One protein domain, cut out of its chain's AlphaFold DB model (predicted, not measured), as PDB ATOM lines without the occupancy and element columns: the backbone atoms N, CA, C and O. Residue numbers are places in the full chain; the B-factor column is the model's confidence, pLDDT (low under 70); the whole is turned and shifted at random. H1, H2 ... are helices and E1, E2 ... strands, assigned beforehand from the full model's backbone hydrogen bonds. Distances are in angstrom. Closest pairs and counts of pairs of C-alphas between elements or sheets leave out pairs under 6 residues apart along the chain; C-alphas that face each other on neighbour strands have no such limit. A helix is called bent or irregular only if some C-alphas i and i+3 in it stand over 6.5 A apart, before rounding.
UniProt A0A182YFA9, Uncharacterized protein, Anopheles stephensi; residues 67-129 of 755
ATOM      1  N   SER A  67     172.041 182.424 132.782       75.31
ATOM      2  CA  SER A  67     172.332 181.525 133.915       75.31
ATOM      3  C   SER A  67     173.387 180.446 133.627       75.31
ATOM      4  O   SER A  67     173.730 179.661 134.507       75.31
ATOM      5  N   LEU A  68     173.908 180.394 132.399       88.06
ATOM      6  CA  LEU A  68     174.942 179.469 131.943       88.06
ATOM      7  C   LEU A  68     176.176 180.210 131.399       88.06
ATOM      8  O   LEU A  68     177.048 179.564 130.818       88.06
ATOM      9  N   LEU A  69     176.275 181.539 131.550       92.12
ATOM     10  CA  LEU A  69     177.315 182.360 130.916       92.12
ATOM     11  C   LEU A  69     178.719 181.804 131.184       92.12
ATOM     12  O   LEU A  69     179.465 181.515 130.246       92.12
ATOM     13  N   TYR A  70     179.022 181.536 132.454       96.38
ATOM     14  CA  TYR A  70     180.269 180.936 132.929       96.38
ATOM     15  C   TYR A  70     180.217 179.396 132.968       96.38
ATOM     16  O   TYR A  70     180.664 178.759 133.924       96.38
ATOM     17  N   LYS A  71     179.665 178.768 131.921       96.81
ATOM     18  CA  LYS A  71     179.720 177.312 131.735       96.81
ATOM     19  C   LYS A  71     181.070 176.885 131.156       96.81
ATOM     20  O   LYS A  71     181.466 177.288 130.061       96.81
ATOM     21  N   CYS A  72     181.765 176.018 131.881       97.69
ATOM     22  CA  CYS A  72     183.087 175.513 131.537       97.69
ATOM     23  C   CYS A  72     183.009 174.475 130.408       97.69
ATOM     24  O   CYS A  72     182.639 173.324 130.633       97.69
ATOM     25  N   GLY A  73     183.430 174.824 129.191       96.38
ATOM     26  CA  GLY A  73     183.412 173.906 128.039       96.38
ATOM     27  C   GLY A  73     184.425 172.749 128.099       96.38
ATOM     28  O   GLY A  73     184.521 171.968 127.154       96.38
ATOM     29  N   LEU A  74     185.165 172.608 129.208       96.56
ATOM     30  CA  LEU A  74     186.033 171.461 129.499       96.56
ATOM     31  C   LEU A  74     185.391 170.401 130.412       96.56
ATOM     32  O   LEU A  74     185.859 169.263 130.417       96.56
ATOM     33  N   CYS A  75     184.361 170.739 131.195       97.06
ATOM     34  CA  CYS A  75     183.712 169.793 132.122       97.06
ATOM     35  C   CYS A  75     182.200 170.011 132.342       97.06
ATOM     36  O   CYS A  75     181.578 169.254 133.077       97.06
ATOM     37  N   SER A  76     181.599 171.010 131.693       96.31
ATOM     38  CA  SER A  76     180.195 171.438 131.811       96.31
ATOM     39  C   SER A  76     179.735 171.989 133.167       96.31
ATOM     40  O   SER A  76     178.558 172.337 133.269       96.31
ATOM     41  N   ALA A  77     180.622 172.147 134.156       96.75
ATOM     42  CA  ALA A  77     180.333 172.913 135.372       96.75
ATOM     43  C   ALA A  77     179.906 174.355 135.041       96.75
ATOM     44  O   ALA A  77     180.330 174.909 134.023       96.75
ATOM     45  N   VAL A  78     179.071 174.949 135.893       96.44
ATOM     46  CA  VAL A  78     178.527 176.303 135.736       96.44
ATOM     47  C   VAL A  78     178.851 177.092 136.994       96.44
ATOM     48  O   VAL A  78     178.493 176.668 138.087       96.44
ATOM     49  N   GLU A  79     179.517 178.229 136.825       96.56
ATOM     50  CA  GLU A  79     179.948 179.089 137.928       96.56
ATOM     51  C   GLU A  79     179.086 180.359 138.001       96.56
ATOM     52  O   GLU A  79     178.619 180.869 136.983       96.56
ATOM     53  N   THR A  80     178.880 180.909 139.199       89.69
ATOM     54  CA  THR A  80     178.000 182.079 139.403       89.69
ATOM     55  C   THR A  80     178.665 183.424 139.104       89.69
ATOM     56  O   THR A  80     177.990 184.447 139.042       89.69
ATOM     57  N   SER A  81     179.990 183.466 138.931       91.62
ATOM     58  CA  SER A  81     180.734 184.713 138.721       91.62
ATOM     59  C   SER A  81     182.019 184.513 137.918       91.62
ATOM     60  O   SER A  81     182.596 183.425 137.897       91.62
ATOM     61  N   LYS A  82     182.533 185.604 137.332       93.62
ATOM     62  CA  LYS A  82     183.842 185.638 136.655       93.62
ATOM     63  C   LYS A  82     184.978 185.104 137.533       93.62
ATOM     64  O   LYS A  82     185.818 184.359 137.039       93.62
ATOM     65  N   LEU A  83     185.012 185.478 138.815       93.38
ATOM     66  CA  LEU A  83     186.094 185.086 139.722       93.38
ATOM     67  C   LEU A  83     186.025 183.594 140.073       93.38
ATOM     68  O   LEU A  83     187.049 182.913 140.028       93.38
ATOM     69  N   ALA A  84     184.820 183.074 140.342       94.31
ATOM     70  CA  ALA A  84     184.599 181.638 140.505       94.31
ATOM     71  C   ALA A  84     185.007 180.877 139.233       94.31
ATOM     72  O   ALA A  84     185.752 179.910 139.312       94.31
ATOM     73  N   PHE A  85     184.654 181.385 138.050       97.25
ATOM     74  CA  PHE A  85     185.036 180.795 136.765       97.25
ATOM     75  C   PHE A  85     186.548 180.791 136.490       97.25
ATOM     76  O   PHE A  85     187.093 179.796 136.008       97.25
ATOM     77  N   GLN A  86     187.251 181.877 136.823       97.19
ATOM     78  CA  GLN A  86     188.712 181.944 136.726       97.19
ATOM     79  C   GLN A  86     189.380 180.946 137.686       97.19
ATOM     80  O   GLN A  86     190.281 180.211 137.276       97.19
ATOM     81  N   LYS A  87     188.907 180.874 138.939       97.00
ATOM     82  CA  LYS A  87     189.377 179.906 139.940       97.00
ATOM     83  C   LYS A  87     189.121 178.467 139.484       97.00
ATOM     84  O   LYS A  87     190.062 177.675 139.459       97.00
ATOM     85  N   HIS A  88     187.902 178.179 139.033       97.44
ATOM     86  CA  HIS A  88     187.483 176.896 138.486       97.44
ATOM     87  C   HIS A  88     188.449 176.427 137.396       97.44
ATOM     88  O   HIS A  88     189.048 175.359 137.509       97.44
ATOM     89  N   LEU A  89     188.632 177.231 136.341       97.06
ATOM     90  CA  LEU A  89     189.442 176.838 135.186       97.06
ATOM     91  C   LEU A  89     190.900 176.556 135.560       97.06
ATOM     92  O   LEU A  89     191.477 175.591 135.059       97.06
ATOM     93  N   LEU A  90     191.490 177.366 136.440       95.94
ATOM     94  CA  LEU A  90     192.891 177.219 136.831       95.94
ATOM     95  C   LEU A  90     193.113 176.082 137.842       95.94
ATOM     96  O   LEU A  90     194.051 175.302 137.676       95.94
ATOM     97  N   GLN A  91     192.276 175.983 138.877       96.62
ATOM     98  CA  GLN A  91     192.560 175.196 140.085       96.62
ATOM     99  C   GLN A  91     191.726 173.915 140.211       96.62
ATOM    100  O   GLN A  91     192.237 172.912 140.702       96.62
ATOM    101  N   GLU A  92     190.462 173.933 139.781       96.12
ATOM    102  CA  GLU A  92     189.467 172.913 140.169       96.12
ATOM    103  C   GLU A  92     188.981 172.061 138.987       96.12
ATOM    104  O   GLU A  92     188.528 170.932 139.175       96.12
ATOM    105  N   CYS A  93     189.103 172.562 137.755       95.88
ATOM    106  CA  CYS A  93     188.633 171.878 136.558       95.88
ATOM    107  C   CYS A  93     189.451 170.598 136.280       95.88
ATOM    108  O   CYS A  93     190.636 170.698 135.942       95.88
ATOM    109  N   PRO A  94     188.839 169.391 136.274       96.50
ATOM    110  CA  PRO A  94     189.563 168.127 136.064       96.50
ATOM    111  C   PRO A  94     190.281 168.007 134.708       96.50
ATOM    112  O   PRO A  94     191.128 167.137 134.518       96.50
ATOM    113  N   ASN A  95     189.933 168.871 133.750       95.56
ATOM    114  CA  ASN A  95     190.480 168.907 132.396       95.56
ATOM    115  C   ASN A  95     191.437 170.097 132.148       95.56
ATOM    116  O   ASN A  95     191.810 170.326 130.997       95.56
ATOM    117  N   ASN A  96     191.873 170.830 133.185       94.12
ATOM    118  CA  ASN A  96     192.734 172.019 133.040       94.12
ATOM    119  C   ASN A  96     194.080 171.760 132.323       94.12
ATOM    120  O   ASN A  96     194.655 172.672 131.739       94.12
ATOM    121  N   LYS A  97     194.559 170.509 132.280       94.56
ATOM    122  CA  LYS A  97     195.792 170.102 131.576       94.56
ATOM    123  C   LYS A  97     195.677 170.049 130.041       94.56
ATOM    124  O   LYS A  97     196.655 169.701 129.380       94.56
ATOM    125  N   ARG A  98     194.514 170.342 129.442       94.31
ATOM    126  CA  ARG A  98     194.355 170.365 127.975       94.31
ATOM    127  C   ARG A  98     194.938 171.648 127.379       94.31
ATOM    128  O   ARG A  98     194.608 172.745 127.818       94.31
ATOM    129  N   SER A  99     195.714 171.515 126.301       94.50
ATOM    130  CA  SER A  99     196.314 172.634 125.546       94.50
ATOM    131  C   SER A  99     195.307 173.511 124.786       94.50
ATOM    132  O   SER A  99     195.692 174.488 124.145       94.50
ATOM    133  N   TYR A 100     194.014 173.185 124.846       96.25
ATOM    134  CA  TYR A 100     192.946 173.969 124.243       96.25
ATOM    135  C   TYR A 100     191.698 174.010 125.131       96.25
ATOM    136  O   TYR A 100     191.353 173.023 125.782       96.25
ATOM    137  N   TYR A 101     191.008 175.150 125.110       97.75
ATOM    138  CA  TYR A 101     189.693 175.365 125.710       97.75
ATOM    139  C   TYR A 101     188.648 175.519 124.601       97.75
ATOM    140  O   TYR A 101     188.841 176.300 123.670       97.75
ATOM    141  N   ASN A 102     187.529 174.803 124.705       97.25
ATOM    142  CA  ASN A 102     186.370 174.984 123.830       97.25
ATOM    143  C   ASN A 102     185.325 175.829 124.559       97.25
ATOM    144  O   ASN A 102     185.072 175.594 125.738       97.25
ATOM    145  N   CYS A 103     184.686 176.780 123.878       97.06
ATOM    146  CA  CYS A 103     183.546 177.489 124.453       97.06
ATOM    147  C   CYS A 103     182.337 176.545 124.605       97.06
ATOM    148  O   CYS A 103     182.053 175.751 123.711       97.06
ATOM    149  N   ALA A 104     181.607 176.641 125.721       95.94
ATOM    150  CA  ALA A 104     180.397 175.845 125.949       95.94
ATOM    151  C   ALA A 104     179.203 176.283 125.076       95.94
ATOM    152  O   ALA A 104     178.268 175.506 124.894       95.94
ATOM    153  N   HIS A 105     179.245 177.509 124.541       93.88
ATOM    154  CA  HIS A 105     178.137 178.149 123.815       93.88
ATOM    155  C   HIS A 105     178.316 178.162 122.292       93.88
ATOM    156  O   HIS A 105     177.349 178.335 121.558       93.88
ATOM    157  N   CYS A 106     179.541 177.994 121.778       94.19
ATOM    158  CA  CYS A 106     179.784 177.878 120.338       94.19
ATOM    159  C   CYS A 106     181.118 177.195 120.008       94.19
ATOM    160  O   CYS A 106     181.997 177.047 120.851       94.19
ATOM    161  N   ASN A 107     181.313 176.857 118.732       95.06
ATOM    162  CA  ASN A 107     182.474 176.113 118.222       95.06
ATOM    163  C   ASN A 107     183.800 176.920 118.190       95.06
ATOM    164  O   ASN A 107     184.654 176.670 117.336       95.06
ATOM    165  N   LYS A 108     183.988 177.919 119.068       95.75
ATOM    166  CA  LYS A 108     185.252 178.660 119.203       95.75
ATOM    167  C   LYS A 108     186.197 177.905 120.141       95.75
ATOM    168  O   LYS A 108     185.867 177.648 121.298       95.75
ATOM    169  N   MET A 109     187.386 177.595 119.630       96.44
ATOM    170  CA  MET A 109     188.473 176.935 120.354       96.44
ATOM    171  C   MET A 109     189.627 177.917 120.586       96.44
ATOM    172  O   MET A 109     190.035 178.630 119.668       96.44
ATOM    173  N   PHE A 110     190.169 177.914 121.799       96.62
ATOM    174  CA  PHE A 110     191.294 178.727 122.249       96.62
ATOM    175  C   PHE A 110     192.483 177.809 122.493       96.62
ATOM    176  O   PHE A 110     192.405 176.932 123.351       96.62
ATOM    177  N   LYS A 111     193.568 177.986 121.739       96.06
ATOM    178  CA  LYS A 111     194.841 177.306 122.007       96.06
ATOM    179  C   LYS A 111     195.596 178.047 123.106       96.06
ATOM    180  O   LYS A 111     195.428 179.256 123.234       96.06
ATOM    181  N   ASP A 112     196.398 177.314 123.874       92.94
ATOM    182  CA  ASP A 112     197.349 177.863 124.853       92.94
ATOM    183  C   ASP A 112     196.681 178.793 125.887       92.94
ATOM    184  O   ASP A 112     197.278 179.725 126.425       92.94
ATOM    185  N   TRP A 113     195.401 178.519 126.164       94.00
ATOM    186  CA  TRP A 113     194.464 179.379 126.892       94.00
ATOM    187  C   TRP A 113     194.886 179.705 128.328       94.00
ATOM    188  O   TRP A 113     194.491 180.737 128.864       94.00
ATOM    189  N   THR A 114     195.725 178.866 128.934       92.94
ATOM    190  CA  THR A 114     196.344 179.104 130.244       92.94
ATOM    191  C   THR A 114     197.241 180.346 130.260       92.94
ATOM    192  O   THR A 114     197.478 180.903 131.328       92.94
ATOM    193  N   THR A 115     197.707 180.815 129.096       93.19
ATOM    194  CA  THR A 115     198.478 182.063 128.944       93.19
ATOM    195  C   THR A 115     197.604 183.311 128.787       93.19
ATOM    196  O   THR A 115     198.066 184.414 129.065       93.19
ATOM    197  N   ASN A 116     196.347 183.159 128.354       91.50
ATOM    198  CA  ASN A 116     195.417 184.265 128.126       91.50
ATOM    199  C   ASN A 116     193.972 183.844 128.440       91.50
ATOM    200  O   ASN A 116     193.116 183.709 127.559       91.50
ATOM    201  N   LEU A 117     193.721 183.654 129.736       95.94
ATOM    202  CA  LEU A 117     192.410 183.333 130.300       95.94
ATOM    203  C   LEU A 117     191.364 184.415 129.985       95.94
ATOM    204  O   LEU A 117     190.194 184.108 129.760       95.94
ATOM    205  N   GLU A 118     191.794 185.674 129.914       95.12
ATOM    206  CA  GLU A 118     190.914 186.816 129.680       95.12
ATOM    207  C   GLU A 118     190.278 186.772 128.283       95.12
ATOM    208  O   GLU A 118     189.090 187.049 128.151       95.12
ATOM    209  N   SER A 119     190.992 186.275 127.264       95.31
ATOM    210  CA  SER A 119     190.441 186.085 125.911       95.31
ATOM    211  C   SER A 119     189.253 185.106 125.842       95.31
ATOM    212  O   SER A 119     188.408 185.218 124.943       95.31
ATOM    213  N   ILE A 120     189.149 184.160 126.790       96.56
ATOM    214  CA  ILE A 120     187.952 183.320 126.953       96.56
ATOM    215  C   ILE A 120     186.808 184.166 127.511       96.56
ATOM    216  O   ILE A 120     185.694 184.086 127.005       96.56
ATOM    217  N   ILE A 121     187.071 184.979 128.532       95.94
ATOM    218  CA  ILE A 121     186.051 185.743 129.261       95.94
ATOM    219  C   ILE A 121     185.496 186.878 128.389       95.94
ATOM    220  O   ILE A 121     184.280 186.994 128.253       95.94
ATOM    221  N   GLU A 122     186.364 187.610 127.686       94.88
ATOM    222  CA  GLU A 122     185.987 188.555 126.626       94.88
ATOM    223  C   GLU A 122     185.063 187.913 125.586       94.88
ATOM    224  O   GLU A 122     184.136 188.549 125.095       94.88
ATOM    225  N   HIS A 123     185.300 186.643 125.243       95.25
ATOM    226  CA  HIS A 123     184.438 185.910 124.326       95.25
ATOM    227  C   HIS A 123     183.123 185.452 124.960       95.25
ATOM    228  O   HIS A 123     182.104 185.465 124.269       95.25
ATOM    229  N   LEU A 124     183.123 185.055 126.235       94.94
ATOM    230  CA  LEU A 124     181.896 184.707 126.948       94.94
ATOM    231  C   LEU A 124     180.935 185.896 126.989       94.94
ATOM    232  O   LEU A 124     179.749 185.682 126.778       94.94
ATOM    233  N   TYR A 125     181.416 187.138 127.102       93.88
ATOM    234  CA  TYR A 125     180.543 188.316 127.029       93.88
ATOM    235  C   TYR A 125     179.760 188.446 125.704       93.88
ATOM    236  O   TYR A 125     178.637 188.936 125.725       93.88
ATOM    237  N   PHE A 126     180.233 187.903 124.569       93.88
ATOM    238  CA  PHE A 126     179.424 187.832 123.329       93.88
ATOM    239  C   PHE A 126     178.226 186.856 123.431       93.88
ATOM    240  O   PHE A 126     177.337 186.869 122.575       93.88
ATOM    241  N   HIS A 127     178.171 186.025 124.476       92.50
ATOM    242  CA  HIS A 127     177.044 185.151 124.835       92.50
ATOM    243  C   HIS A 127     176.220 185.681 126.030       92.50
ATOM    244  O   HIS A 127     175.203 185.074 126.367       92.50
ATOM    245  N   GLY A 128     176.633 186.800 126.645       88.19
ATOM    246  CA  GLY A 128     175.943 187.464 127.763       88.19
ATOM    247  C   GLY A 128     174.774 188.360 127.337       88.19
ATOM    248  O   GLY A 128     174.382 188.345 126.164       88.19
ATOM    249  N   GLU A 129     174.222 189.133 128.283       81.81
ATOM    250  CA  GLU A 129     173.067 190.013 128.035       81.81
ATOM    251  C   GLU A 129     173.298 190.961 126.860       81.81
ATOM    252  O   GLU A 129     172.565 190.902 125.876       81.81
TER     253      GLU A 129
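This is residues 67 to 129 of the 755 residues of an uncharacterized protein of Anopheles stephensi (UniProt A0A182YFA9). Two short helices and a small strand hairpin are set round a good deal of loop: H1 lies on one side, H2 and the hairpin of E1 and E2 on the other, and the opening residues 67 to 75 run between these two sides before the chain turns to H1. The 63 printed residues hold, in order, H1, E1, E2 and H2. The two-strand sheet, order E1 - E2, is antiparallel. The class is mixed, helices and strands, with only 27 residues in named elements. The whole is compact, with a radius of gyration of the C-alphas of 10.3 A and spans of 30 by 21 by 17 A.

Residues 67 to 81 hold no named element. H1, residues 82 to 92, begins at C-alpha 82 (183.842, 185.638, 136.655) and is 14.3 A long. It is neither bent nor irregular, but only just: C-alphas 89 and 92 are 6.3 A apart. E1 is residues 100 to 102, 6.7 A, and E2 residues 109 to 111, 6.6 A. H2, residues 118 to 127, is 14.8 A long and ends at C-alpha 127 (177.044, 185.151, 124.835).

E1 and E2 form a hairpin, with 164 degrees between their directions. N 101 and O 110 are 2.9 A apart and N 110 and O 101 2.8 A, within hydrogen-bond range. The closest C-alphas of E2 and H2, Phe 110 and Ile 120, are 7.4 A apart. E1 and H2 are only just apart, 8.2 A at the closest. H1 and H2 are close but not clearly touching, the C-alphas of Lys 82 and Ile 121 being closest at 7.7 A. They run opposite ways at a steep tilt of 54 degrees. H1 and E2 are apart. Every O i to N i+4 pair is within range in H1, and 4 of 6 in H2.

The C-alphas farthest apart, Lys 97 and Glu 129, are 30.4 A from each other. The printed part has no cut, and its three links between elements are short. The mean pLDDT of the printed part is 94.5, and no printed residue is under 70.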